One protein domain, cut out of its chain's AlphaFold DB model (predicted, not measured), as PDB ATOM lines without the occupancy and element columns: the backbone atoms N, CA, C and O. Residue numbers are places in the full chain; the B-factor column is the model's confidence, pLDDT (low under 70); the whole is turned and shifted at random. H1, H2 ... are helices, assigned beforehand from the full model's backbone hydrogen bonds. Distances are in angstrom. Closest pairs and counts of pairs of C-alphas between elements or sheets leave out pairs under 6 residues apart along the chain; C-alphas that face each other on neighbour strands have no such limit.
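AT A GLANCE: This is residues 76 to 171 of the 172 residues of the protein "Atrial natriuretic peptide receptor a" of Lasius niger (UniProt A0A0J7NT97). One long helix, H2, makes the middle of a loose, elongated model, with H1 set crosswise near its first end and H3 and H4 crossing its other side, while the loop 124 to 130 sticks out at the far end. The printed part has 96 residues with four named helices, H1 to H4 in order, and is all helix. The radius of gyration of the C-alphas is 16.2 A; the spans are 48 by 31 by 29 A.

IN THESE COORDINATES: Find C-alpha 76 at (1.510, 47.925, -73.436), where H1, residues 76 to 92, begins its 23.4 A. H2, residues 103 to 120, runs 25.7 A. Then come H3, residues 135 to 142, 10.6 A, and H4, residues 158 to 169, 16.2 A, ending at (-6.232, 17.364, -69.638).

HOW THE PARTS SIT: H1 and H2 are near each other. H2 touches H3 with residues 114 to 119 alone, closest at the C-alphas of Ala 118 and Met 142, 5.9 A. H4 is close to H2 but not clearly touching, closest at C-alphas 107 and 160, 7.0 A. In each helix every O i to N i+4 pair is within hydrogen-bond range.

THE WHOLE: The printed part has no cut. The links H2 to H3 and H3 to H4 are long. Confidence is low at residues 98 to 100, 124 to 133 and 150 to 171.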
ATOM      1  N   GLU A  76       2.399  48.853 -72.730       83.56
ATOM      2  CA  GLU A  76       1.510  47.925 -73.436       83.56
ATOM      3  C   GLU A  76       0.510  47.290 -72.458       83.56
ATOM      4  O   GLU A  76      -0.701  47.368 -72.668       83.56
ATOM      5  N   TYR A  77       1.005  46.774 -71.330       83.06
ATOM      6  CA  TYR A  77       0.197  46.208 -70.255       83.06
ATOM      7  C   TYR A  77      -0.707  47.258 -69.597       83.06
ATOM      8  O   TYR A  77      -1.878  46.984 -69.336       83.06
ATOM      9  N   LEU A  78      -0.217  48.483 -69.369       85.12
ATOM     10  CA  LEU A  78      -1.043  49.554 -68.795       85.12
ATOM     11  C   LEU A  78      -2.227  49.926 -69.700       85.12
ATOM     12  O   LEU A  78      -3.335  50.163 -69.210       85.12
ATOM     13  N   ASN A  79      -2.013  49.960 -71.017       88.75
ATOM     14  CA  ASN A  79      -3.081  50.205 -71.982       88.75
ATOM     15  C   ASN A  79      -4.073  49.039 -72.027       88.75
ATOM     16  O   ASN A  79      -5.276  49.274 -71.900       88.75
ATOM     17  N   PHE A  80      -3.576  47.800 -72.093       87.31
ATOM     18  CA  PHE A  80      -4.398  46.593 -71.999       87.31
ATOM     19  C   PHE A  80      -5.259  46.590 -70.730       87.31
ATOM     20  O   PHE A  80      -6.475  46.403 -70.793       87.31
ATOM     21  N   SER A  81      -4.656  46.881 -69.575       86.81
ATOM     22  CA  SER A  81      -5.361  46.948 -68.297       86.81
ATOM     23  C   SER A  81      -6.497  47.973 -68.341       86.81
ATOM     24  O   SER A  81      -7.615  47.673 -67.924       86.81
ATOM     25  N   ARG A  82      -6.257  49.163 -68.908       89.31
ATOM     26  CA  ARG A  82      -7.283  50.207 -69.052       89.31
ATOM     27  C   ARG A  82      -8.442  49.762 -69.948       89.31
ATOM     28  O   ARG A  82      -9.602  50.011 -69.615       89.31
ATOM     29  N   GLU A  83      -8.143  49.098 -71.061       90.56
ATOM     30  CA  GLU A  83      -9.158  48.587 -71.987       90.56
ATOM     31  C   GLU A  83     -10.010  47.487 -71.357       90.56
ATOM     32  O   GLU A  83     -11.239  47.547 -71.439       90.56
ATOM     33  N   VAL A  84      -9.384  46.534 -70.659       89.75
ATOM     34  CA  VAL A  84     -10.084  45.472 -69.923       89.75
ATOM     35  C   VAL A  84     -11.006  46.068 -68.862       89.75
ATOM     36  O   VAL A  84     -12.175  45.683 -68.788       89.75
ATOM     37  N   LYS A  85     -10.529  47.056 -68.093       89.38
ATOM     38  CA  LYS A  85     -11.350  47.758 -67.095       89.38
ATOM     39  C   LYS A  85     -12.569  48.431 -67.730       89.38
ATOM     40  O   LYS A  85     -13.692  48.240 -67.268       89.38
ATOM     41  N   SER A  86     -12.367  49.159 -68.830       91.19
ATOM     42  CA  SER A  86     -13.455  49.819 -69.562       91.19
ATOM     43  C   SER A  86     -14.456  48.819 -70.153       91.19
ATOM     44  O   SER A  86     -15.668  49.048 -70.130       91.19
ATOM     45  N   LEU A  87     -13.974  47.699 -70.695       91.19
ATOM     46  CA  LEU A  87     -14.820  46.653 -71.261       91.19
ATOM     47  C   LEU A  87     -15.656  45.962 -70.181       91.19
ATOM     48  O   LEU A  87     -16.853  45.758 -70.388       91.19
ATOM     49  N   ALA A  88     -15.046  45.639 -69.040       90.75
ATOM     50  CA  ALA A  88     -15.723  45.004 -67.918       90.75
ATOM     51  C   ALA A  88     -16.855  45.871 -67.367       90.75
ATOM     52  O   ALA A  88     -17.972  45.385 -67.180       90.75
ATOM     53  N   GLN A  89     -16.601  47.172 -67.224       91.56
ATOM     54  CA  GLN A  89     -17.617  48.119 -66.785       91.56
ATOM     55  C   GLN A  89     -18.769  48.208 -67.793       91.56
ATOM     56  O   GLN A  89     -19.932  48.100 -67.415       91.56
ATOM     57  N   ARG A  90     -18.469  48.354 -69.091       94.44
ATOM     58  CA  ARG A  90     -19.505  48.529 -70.125       94.44
ATOM     59  C   ARG A  90     -20.340  47.277 -70.391       94.44
ATOM     60  O   ARG A  90     -21.527  47.410 -70.667       94.44
ATOM     61  N   LYS A  91     -19.735  46.083 -70.385       93.94
ATOM     62  CA  LYS A  91     -20.421  44.832 -70.764       93.94
ATOM     63  C   LYS A  91     -20.950  44.029 -69.583       93.94
ATOM     64  O   LYS A  91     -21.962  43.356 -69.739       93.94
ATOM     65  N   TYR A  92     -20.269  44.075 -68.442       91.19
ATOM     66  CA  TYR A  92     -20.559  43.208 -67.297       91.19
ATOM     67  C   TYR A  92     -20.909  43.995 -66.028       91.19
ATOM     68  O   TYR A  92     -21.143  43.383 -64.992       91.19
ATOM     69  N   ASN A  93     -20.950  45.334 -66.099       91.38
ATOM     70  CA  ASN A  93     -21.167  46.221 -64.953       91.38
ATOM     71  C   ASN A  93     -20.208  45.933 -63.780       91.38
ATOM     72  O   ASN A  93     -20.566  46.075 -62.613       91.38
ATOM     73  N   PHE A  94     -18.990  45.489 -64.104       86.31
ATOM     74  CA  PHE A  94     -17.955  45.165 -63.131       86.31
ATOM     75  C   PHE A  94     -16.901  46.269 -63.107       86.31
ATOM     76  O   PHE A  94     -16.287  46.577 -64.132       86.31
ATOM     77  N   THR A  95     -16.675  46.841 -61.929       83.88
ATOM     78  CA  THR A  95     -15.673  47.883 -61.716       83.88
ATOM     79  C   THR A  95     -14.473  47.264 -61.025       83.88
ATOM     80  O   THR A  95     -14.569  46.817 -59.886       83.88
ATOM     81  N   PHE A  96     -13.333  47.258 -61.707       76.94
ATOM     82  CA  PHE A  96     -12.068  46.958 -61.049       76.94
ATOM     83  C   PHE A  96     -11.755  48.073 -60.047       76.94
ATOM     84  O   PHE A  96     -11.875  49.248 -60.398       76.94
ATOM     85  N   GLY A  97     -11.339  47.711 -58.834       71.88
ATOM     86  CA  GLY A  97     -10.868  48.673 -57.840       71.88
ATOM     87  C   GLY A  97      -9.568  49.379 -58.255       71.88
ATOM     88  O   GLY A  97      -9.171  49.412 -59.429       71.88
ATOM     89  N   ASN A  98      -8.862  49.920 -57.261       66.12
ATOM     90  CA  ASN A  98      -7.551  50.549 -57.468       66.12
ATOM     91  C   ASN A  98      -6.475  49.564 -57.957       66.12
ATOM     92  O   ASN A  98      -5.442  49.988 -58.472       66.12
ATOM     93  N   SER A  99      -6.733  48.266 -57.858       65.19
ATOM     94  CA  SER A  99      -5.803  47.204 -58.224       65.19
ATOM     95  C   SER A  99      -5.566  47.101 -59.728       65.19
ATOM     96  O   SER A  99      -6.432  47.411 -60.557       65.19
ATOM     97  N   SER A 100      -4.369  46.657 -60.101       69.12
ATOM     98  CA  SER A 100      -4.050  46.279 -61.478       69.12
ATOM     99  C   SER A 100      -4.886  45.072 -61.916       69.12
ATOM    100  O   SER A 100      -5.426  44.323 -61.102       69.12
ATOM    101  N   VAL A 101      -5.029  44.883 -63.230       76.56
ATOM    102  CA  VAL A 101      -5.679  43.675 -63.757       76.56
ATOM    103  C   VAL A 101      -4.818  42.468 -63.387       76.56
ATOM    104  O   VAL A 101      -3.617  42.467 -63.636       76.56
ATOM    105  N   SER A 102      -5.424  41.449 -62.782       75.50
ATOM    106  CA  SER A 102      -4.691  40.272 -62.315       75.50
ATOM    107  C   SER A 102      -3.849  39.635 -63.427       75.50
ATOM    108  O   SER A 102      -4.315  39.495 -64.560       75.50
ATOM    109  N   THR A 103      -2.650  39.166 -63.075       75.12
ATOM    110  CA  THR A 103      -1.763  38.362 -63.932       75.12
ATOM    111  C   THR A 103      -2.500  37.191 -64.586       75.12
ATOM    112  O   THR A 103      -2.220  36.851 -65.732       75.12
ATOM    113  N   PHE A 104      -3.506  36.620 -63.912       77.69
ATOM    114  CA  PHE A 104      -4.349  35.564 -64.479       77.69
ATOM    115  C   PHE A 104      -5.136  36.029 -65.709       77.69
ATOM    116  O   PHE A 104      -5.216  35.303 -66.695       77.69
ATOM    117  N   VAL A 105      -5.695  37.241 -65.686       82.25
ATOM    118  CA  VAL A 105      -6.462  37.789 -66.817       82.25
ATOM    119  C   VAL A 105      -5.547  38.016 -68.018       82.25
ATOM    120  O   VAL A 105      -5.910  37.672 -69.141       82.25
ATOM    121  N   THR A 106      -4.349  38.546 -67.778       79.75
ATOM    122  CA  THR A 106      -3.329  38.714 -68.820       79.75
ATOM    123  C   THR A 106      -2.910  37.368 -69.400       79.75
ATOM    124  O   THR A 106      -2.900  37.208 -70.614       79.75
ATOM    125  N   ALA A 107      -2.695  36.357 -68.558       79.88
ATOM    126  CA  ALA A 107      -2.337  35.029 -69.034       79.88
ATOM    127  C   ALA A 107      -3.431  34.361 -69.882       79.88
ATOM    128  O   ALA A 107      -3.117  33.655 -70.838       79.88
ATOM    129  N   PHE A 108      -4.715  34.587 -69.583       84.06
ATOM    130  CA  PHE A 108      -5.801  34.109 -70.445       84.06
ATOM    131  C   PHE A 108      -5.819  34.812 -71.803       84.06
ATOM    132  O   PHE A 108      -6.078  34.169 -72.819       84.06
ATOM    133  N   TYR A 109      -5.531  36.113 -71.834       85.56
ATOM    134  CA  TYR A 109      -5.382  36.843 -73.090       85.56
ATOM    135  C   TYR A 109      -4.227  36.269 -73.927       85.56
ATOM    136  O   TYR A 109      -4.417  35.933 -75.099       85.56
ATOM    137  N   ASP A 110      -3.073  36.051 -73.298       83.81
ATOM    138  CA  ASP A 110      -1.888  35.464 -73.926       83.81
ATOM    139  C   ASP A 110      -2.140  34.018 -74.397       83.81
ATOM    140  O   ASP A 110      -1.700  33.623 -75.477       83.81
ATOM    141  N   ALA A 111      -2.929  33.234 -73.654       83.75
ATOM    142  CA  ALA A 111      -3.315  31.877 -74.044       83.75
ATOM    143  C   ALA A 111      -4.148  31.845 -75.337       83.75
ATOM    144  O   ALA A 111      -3.947  30.966 -76.178       83.75
ATOM    145  N   VAL A 112      -5.057  32.811 -75.531       86.00
ATOM    146  CA  VAL A 112      -5.840  32.930 -76.774       86.00
ATOM    147  C   VAL A 112      -4.945  33.314 -77.951       86.00
ATOM    148  O   VAL A 112      -5.111  32.771 -79.044       86.00
ATOM    149  N   LEU A 113      -3.965  34.200 -77.740       86.44
ATOM    150  CA  LEU A 113      -2.978  34.542 -78.767       86.44
ATOM    151  C   LEU A 113      -2.127  33.331 -79.156       86.44
ATOM    152  O   LEU A 113      -1.988  33.037 -80.344       86.44
ATOM    153  N   LEU A 114      -1.615  32.587 -78.174       85.12
ATOM    154  CA  LEU A 114      -0.848  31.368 -78.424       85.12
ATOM    155  C   LEU A 114      -1.678  30.321 -79.173       85.12
ATOM    156  O   LEU A 114      -1.177  29.680 -80.098       85.12
ATOM    157  N   TYR A 115      -2.956  30.175 -78.816       84.00
ATOM    158  CA  TYR A 115      -3.878  29.299 -79.530       84.00
ATOM    159  C   TYR A 115      -4.063  29.737 -80.989       84.00
ATOM    160  O   TYR A 115      -3.971  28.907 -81.889       84.00
ATOM    161  N   ALA A 116      -4.267  31.031 -81.249       85.75
ATOM    162  CA  ALA A 116      -4.402  31.552 -82.609       85.75
ATOM    163  C   ALA A 116      -3.130  31.336 -83.449       85.75
ATOM    164  O   ALA A 116      -3.220  30.986 -84.629       85.75
ATOM    165  N   LEU A 117      -1.948  31.492 -82.842       85.12
ATOM    166  CA  LEU A 117      -0.662  31.204 -83.483       85.12
ATOM    167  C   LEU A 117      -0.521  29.719 -83.832       85.12
ATOM    168  O   LEU A 117      -0.175  29.389 -84.964       85.12
ATOM    169  N   ALA A 118      -0.831  28.825 -82.892       83.56
ATOM    170  CA  ALA A 118      -0.778  27.386 -83.132       83.56
ATOM    171  C   ALA A 118      -1.813  26.941 -84.181       83.56
ATOM    172  O   ALA A 118      -1.505  26.120 -85.043       83.56
ATOM    173  N   LEU A 119      -3.012  27.533 -84.167       83.69
ATOM    174  CA  LEU A 119      -4.061  27.261 -85.145       83.69
ATOM    175  C   LEU A 119      -3.647  27.677 -86.558       83.69
ATOM    176  O   LEU A 119      -3.847  26.909 -87.497       83.69
ATOM    177  N   LYS A 120      -3.021  28.848 -86.712       84.06
ATOM    178  CA  LYS A 120      -2.506  29.320 -88.003       84.06
ATOM    179  C   LYS A 120      -1.537  28.324 -88.651       84.06
ATOM    180  O   LYS A 120      -1.507  28.226 -89.868       84.06
ATOM    181  N   GLU A 121      -0.766  27.583 -87.858       80.44
ATOM    182  CA  GLU A 121       0.191  26.583 -88.357       80.44
ATOM    183  C   GLU A 121      -0.447  25.249 -88.762       80.44
ATOM    184  O   GLU A 121       0.217  24.414 -89.375       80.44
ATOM    185  N   ILE A 122      -1.698  25.018 -88.365       78.00
ATOM    186  CA  ILE A 122      -2.427  23.769 -88.619       78.00
ATOM    187  C   ILE A 122      -3.433  23.941 -89.760       78.00
ATOM    188  O   ILE A 122      -3.782  22.961 -90.423       78.00
ATOM    189  N   LEU A 123      -3.906  25.166 -89.990       76.00
ATOM    190  CA  LEU A 123      -4.833  25.455 -91.075       76.00
ATOM    191  C   LEU A 123      -4.142  25.248 -92.439       76.00
ATOM    192  O   LEU A 123      -3.073  25.819 -92.659       76.00
ATOM    193  N   PRO A 124      -4.728  24.442 -93.345       68.81
ATOM    194  CA  PRO A 124      -4.215  24.295 -94.702       68.81
ATOM    195  C   PRO A 124      -4.342  25.615 -95.475       68.81
ATOM    196  O   PRO A 124      -5.241  26.418 -95.213       68.81
ATOM    197  N   GLU A 125      -3.445  25.831 -96.441       65.25
ATOM    198  CA  GLU A 125      -3.469  27.022 -97.305       65.25
ATOM    199  C   GLU A 125      -4.727  27.069 -98.190       65.25
ATOM    200  O   GLU A 125      -5.181  28.153 -98.558       65.25
ATOM    201  N   GLU A 126      -5.334  25.910 -98.475       62.12
ATOM    202  CA  GLU A 126      -6.567  25.799 -99.251       62.12
ATOM    203  C   GLU A 126      -7.802  25.497 -98.372       62.12
ATOM    204  O   GLU A 126      -7.809  24.537 -97.591       62.12
ATOM    205  N   PRO A 127      -8.893  26.277 -98.504       59.16
ATOM    206  CA  PRO A 127     -10.126  26.053 -97.758       59.16
ATOM    207  C   PRO A 127     -10.878  24.834 -98.314       59.16
ATOM    208  O   PRO A 127     -11.589  24.929 -99.310       59.16
ATOM    209  N   GLY A 128     -10.746  23.681 -97.654       59.19
ATOM    210  CA  GLY A 128     -11.486  22.466 -98.023       59.19
ATOM    211  C   GLY A 128     -10.860  21.156 -97.550       59.19
ATOM    212  O   GLY A 128     -11.570  20.160 -97.413       59.19
ATOM    213  N   GLU A 129      -9.564  21.149 -97.233       57.91
ATOM    214  CA  GLU A 129      -8.929  19.992 -96.607       57.91
ATOM    215  C   GLU A 129      -9.276  19.939 -95.118       57.91
ATOM    216  O   GLU A 129      -8.851  20.765 -94.308       57.91
ATOM    217  N   VAL A 130     -10.073  18.943 -94.735       53.22
ATOM    218  CA  VAL A 130     -10.358  18.659 -93.327       53.22
ATOM    219  C   VAL A 130      -9.133  17.979 -92.724       53.22
ATOM    220  O   VAL A 130      -9.106  16.763 -92.527       53.22
ATOM    221  N   ASN A 131      -8.113  18.765 -92.384       57.66
ATOM    222  CA  ASN A 131      -7.175  18.335 -91.360       57.66
ATOM    223  C   ASN A 131      -7.981  18.225 -90.067       57.66
ATOM    224  O   ASN A 131      -8.442  19.227 -89.517       57.66
ATOM    225  N   ARG A 132      -8.219  16.989 -89.611       57.81
ATOM    226  CA  ARG A 132      -8.791  16.737 -88.286       57.81
ATOM    227  C   ARG A 132      -7.961  17.536 -87.286       57.81
ATOM    228  O   ARG A 132      -6.789  17.229 -87.092       57.81
ATOM    229  N   LEU A 133      -8.562  18.570 -86.701       64.50
ATOM    230  CA  LEU A 133      -7.956  19.378 -85.648       64.50
ATOM    231  C   LEU A 133      -7.718  18.470 -84.439       64.50
ATOM    232  O   LEU A 133      -8.573  18.305 -83.574       64.50
ATOM    233  N   GLU A 134      -6.569  17.807 -84.424       71.25
ATOM    234  CA  GLU A 134      -6.173  16.921 -83.345       71.25
ATOM    235  C   GLU A 134      -5.630  17.775 -82.199       71.25
ATOM    236  O   GLU A 134      -4.576  18.407 -82.321       71.25
ATOM    237  N   GLY A 135      -6.342  17.780 -81.068       74.56
ATOM    238  CA  GLY A 135      -5.960  18.560 -79.889       74.56
ATOM    239  C   GLY A 135      -4.524  18.281 -79.432       74.56
ATOM    240  O   GLY A 135      -3.796  19.208 -79.103       74.56
ATOM    241  N   GLY A 136      -4.059  17.030 -79.521       78.62
ATOM    242  CA  GLY A 136      -2.685  16.671 -79.157       78.62
ATOM    243  C   GLY A 136      -1.613  17.304 -80.054       78.62
ATOM    244  O   GLY A 136      -0.540  17.667 -79.571       78.62
ATOM    245  N   ASN A 137      -1.885  17.468 -81.353       78.56
ATOM    246  CA  ASN A 137      -0.978  18.152 -82.282       78.56
ATOM    247  C   ASN A 137      -0.968  19.668 -82.014       78.56
ATOM    248  O   ASN A 137       0.099  20.278 -81.984       78.56
ATOM    249  N   MET A 138      -2.137  20.246 -81.713       79.25
ATOM    250  CA  MET A 138      -2.269  21.641 -81.280       79.25
ATOM    251  C   MET A 138      -1.439  21.926 -80.023       79.25
ATOM    252  O   MET A 138      -0.575  22.799 -80.038       79.25
ATOM    253  N   THR A 139      -1.636  21.152 -78.954       81.44
ATOM    254  CA  THR A 139      -0.929  21.358 -77.683       81.44
ATOM    255  C   THR A 139       0.583  21.188 -77.836       81.44
ATOM    256  O   THR A 139       1.339  22.008 -77.321       81.44
ATOM    257  N   ARG A 140       1.044  20.188 -78.605       82.56
ATOM    258  CA  ARG A 140       2.479  20.009 -78.895       82.56
ATOM    259  C   ARG A 140       3.096  21.207 -79.605       82.56
ATOM    260  O   ARG A 140       4.246  21.527 -79.337       82.56
ATOM    261  N   ARG A 141       2.349  21.862 -80.494       81.00
ATOM    262  CA  ARG A 141       2.820  23.070 -81.178       81.00
ATOM    263  C   ARG A 141       2.823  24.278 -80.256       81.00
ATOM    264  O   ARG A 141       3.669  25.137 -80.424       81.00
ATOM    265  N   MET A 142       1.935  24.355 -79.272       83.00
ATOM    266  CA  MET A 142       1.969  25.437 -78.281       83.00
ATOM    267  C   MET A 142       3.190  25.336 -77.349       83.00
ATOM    268  O   MET A 142       3.672  26.354 -76.859       83.00
ATOM    269  N   TRP A 143       3.710  24.129 -77.105       81.94
ATOM    270  CA  TRP A 143       4.867  23.911 -76.233       81.94
ATOM    271  C   TRP A 143       6.178  24.424 -76.833       81.94
ATOM    272  O   TRP A 143       6.448  24.256 -78.020       81.94
ATOM    273  N   GLY A 144       7.017  25.035 -75.992       75.62
ATOM    274  CA  GLY A 144       8.331  25.547 -76.394       75.62
ATOM    275  C   GLY A 144       8.288  26.745 -77.350       75.62
ATOM    276  O   GLY A 144       9.335  27.159 -77.843       75.62
ATOM    277  N   LYS A 145       7.104  27.315 -77.624       76.88
ATOM    278  CA  LYS A 145       6.969  28.546 -78.409       76.88
ATOM    279  C   LYS A 145       7.173  29.773 -77.533       76.88
ATOM    280  O   LYS A 145       6.470  29.971 -76.547       76.88
ATOM    281  N   SER A 146       8.075  30.640 -77.972       72.50
ATOM    282  CA  SER A 146       8.186  32.016 -77.503       72.50
ATOM    283  C   SER A 146       7.413  32.941 -78.442       72.50
ATOM    284  O   SER A 146       7.598  32.884 -79.661       72.50
ATOM    285  N   PHE A 147       6.590  33.823 -77.893       76.06
ATOM    286  CA  PHE A 147       5.968  34.920 -78.630       76.06
ATOM    287  C   PHE A 147       6.054  36.191 -77.791       76.06
ATOM    288  O   PHE A 147       6.324  36.129 -76.594       76.06
ATOM    289  N   LYS A 148       5.869  37.351 -78.426       74.38
ATOM    290  CA  LYS A 148       5.838  38.619 -77.700       74.38
ATOM    291  C   LYS A 148       4.568  38.660 -76.846       74.38
ATOM    292  O   LYS A 148       3.484  38.850 -77.391       74.38
ATOM    293  N   ASP A 149       4.730  38.481 -75.544       70.31
ATOM    294  CA  ASP A 149       3.687  38.624 -74.533       70.31
ATOM    295  C   ASP A 149       3.914  39.896 -73.694       70.31
ATOM    296  O   ASP A 149       4.862  40.660 -73.913       70.31
ATOM    297  N   PHE A 150       3.035  40.152 -72.724       65.38
ATOM    298  CA  PHE A 150       3.187  41.301 -71.825       65.38
ATOM    299  C   PHE A 150       4.328  41.143 -70.810       65.38
ATOM    300  O   PHE A 150       4.742  42.139 -70.213       65.38
ATOM    301  N   PHE A 151       4.837  39.925 -70.611       63.56
ATOM    302  CA  PHE A 151       5.861  39.584 -69.617       63.56
ATOM    303  C   PHE A 151       7.289  39.600 -70.181       63.56
ATOM    304  O   PHE A 151       8.238  39.364 -69.432       63.56
ATOM    305  N   ASN A 152       7.436  39.914 -71.473       53.12
ATOM    306  CA  ASN A 152       8.661  39.847 -72.263       53.12
ATOM    307  C   ASN A 152       9.920  40.298 -71.489       53.12
ATOM    308  O   ASN A 152      10.152  41.489 -71.258       53.12
ATOM    309  N   GLY A 153      10.721  39.312 -71.070       49.38
ATOM    310  CA  GLY A 153      11.912  39.494 -70.234       49.38
ATOM    311  C   GLY A 153      12.284  38.307 -69.332       49.38
ATOM    312  O   GLY A 153      13.363  38.331 -68.747       49.38
ATOM    313  N   SER A 154      11.455  37.268 -69.216       42.81
ATOM    314  CA  SER A 154      11.832  36.008 -68.557       42.81
ATOM    315  C   SER A 154      11.403  34.827 -69.414       42.81
ATOM    316  O   SER A 154      10.228  34.714 -69.747       42.81
ATOM    317  N   GLU A 155      12.336  33.931 -69.728       41.09
ATOM    318  CA  GLU A 155      12.140  32.672 -70.471       41.09
ATOM    319  C   GLU A 155      11.185  31.666 -69.781       41.09
ATOM    320  O   GLU A 155      11.130  30.494 -70.140       41.09
ATOM    321  N   GLU A 156      10.387  32.097 -68.805       44.94
ATOM    322  CA  GLU A 156       9.580  31.242 -67.937       44.94
ATOM    323  C   GLU A 156       8.072  31.420 -68.163       44.94
ATOM    324  O   GLU A 156       7.277  31.501 -67.230       44.94
ATOM    325  N   ILE A 157       7.639  31.377 -69.427       46.91
ATOM    326  CA  ILE A 157       6.215  31.190 -69.786       46.91
ATOM    327  C   ILE A 157       5.711  29.789 -69.336       46.91
ATOM    328  O   ILE A 157       4.519  29.478 -69.377       46.91
ATOM    329  N   CYS A 158       6.601  28.922 -68.833       46.25
ATOM    330  CA  CYS A 158       6.296  27.535 -68.491       46.25
ATOM    331  C   CYS A 158       5.171  27.359 -67.458       46.25
ATOM    332  O   CYS A 158       4.333  26.481 -67.650       46.25
ATOM    333  N   ILE A 159       5.083  28.154 -66.387       46.41
ATOM    334  CA  ILE A 159       4.209  27.777 -65.256       46.41
ATOM    335  C   ILE A 159       2.721  28.036 -65.539       46.41
ATOM    336  O   ILE A 159       1.878  27.213 -65.176       46.41
ATOM    337  N   ILE A 160       2.366  29.123 -66.232       46.31
ATOM    338  CA  ILE A 160       0.944  29.426 -66.468       46.31
ATOM    339  C   ILE A 160       0.356  28.531 -67.571       46.31
ATOM    340  O   ILE A 160      -0.793  28.092 -67.467       46.31
ATOM    341  N   LEU A 161       1.166  28.144 -68.564       47.16
ATOM    342  CA  LEU A 161       0.765  27.130 -69.542       47.16
ATOM    343  C   LEU A 161       0.559  25.753 -68.907       47.16
ATOM    344  O   LEU A 161      -0.349  25.041 -69.330       47.16
ATOM    345  N   PHE A 162       1.323  25.395 -67.869       47.56
ATOM    346  CA  PHE A 162       1.112  24.143 -67.137       47.56
ATOM    347  C   PHE A 162      -0.273  24.078 -66.477       47.56
ATOM    348  O   PHE A 162      -0.899  23.024 -66.521       47.56
ATOM    349  N   ILE A 163      -0.795  25.181 -65.927       47.06
ATOM    350  CA  ILE A 163      -2.111  25.192 -65.261       47.06
ATOM    351  C   ILE A 163      -3.255  25.111 -66.281       47.06
ATOM    352  O   ILE A 163      -4.196  24.341 -66.088       47.06
ATOM    353  N   ILE A 164      -3.170  25.850 -67.394       47.59
ATOM    354  CA  ILE A 164      -4.200  25.809 -68.447       47.59
ATOM    355  C   ILE A 164      -4.177  24.456 -69.177       47.59
ATOM    356  O   ILE A 164      -5.233  23.876 -69.432       47.59
ATOM    357  N   ALA A 165      -2.990  23.905 -69.458       45.78
ATOM    358  CA  ALA A 165      -2.855  22.576 -70.049       45.78
ATOM    359  C   ALA A 165      -3.339  21.473 -69.095       45.78
ATOM    360  O   ALA A 165      -4.076  20.594 -69.536       45.78
ATOM    361  N   ALA A 166      -3.014  21.553 -67.796       44.19
ATOM    362  CA  ALA A 166      -3.509  20.613 -66.790       44.19
ATOM    363  C   ALA A 166      -5.044  20.644 -66.689       44.19
ATOM    364  O   ALA A 166      -5.678  19.589 -66.667       44.19
ATOM    365  N   ALA A 167      -5.650  21.838 -66.707       42.03
ATOM    366  CA  ALA A 167      -7.103  21.998 -66.691       42.03
ATOM    367  C   ALA A 167      -7.778  21.403 -67.941       42.03
ATOM    368  O   ALA A 167      -8.846  20.810 -67.830       42.03
ATOM    369  N   LEU A 168      -7.143  21.497 -69.114       42.91
ATOM    370  CA  LEU A 168      -7.648  20.893 -70.352       42.91
ATOM    371  C   LEU A 168      -7.460  19.368 -70.397       42.91
ATOM    372  O   LEU A 168      -8.265  18.680 -71.018       42.91
ATOM    373  N   THR A 169      -6.442  18.821 -69.724       43.91
ATOM    374  CA  THR A 169      -6.232  17.364 -69.638       43.91
ATOM    375  C   THR A 169      -7.073  16.669 -68.571       43.91
ATOM    376  O   THR A 169      -7.327  15.482 -68.714       43.91
ATOM    377  N   MET A 170      -7.543  17.367 -67.528       39.81
ATOM    378  CA  MET A 170      -8.399  16.755 -66.493       39.81
ATOM    379  C   MET A 170      -9.873  16.582 -66.910       39.81
ATOM    380  O   MET A 170     -10.665  16.069 -66.125       39.81
ATOM    381  N   TYR A 171     -10.248  16.993 -68.126       42.53
ATOM    382  CA  TYR A 171     -11.613  16.879 -68.660       42.53
ATOM    383  C   TYR A 171     -11.768  15.853 -69.802       42.53
ATOM    384  O   TYR A 171     -12.781  15.883 -70.500       42.53
TER     385      TYR A 171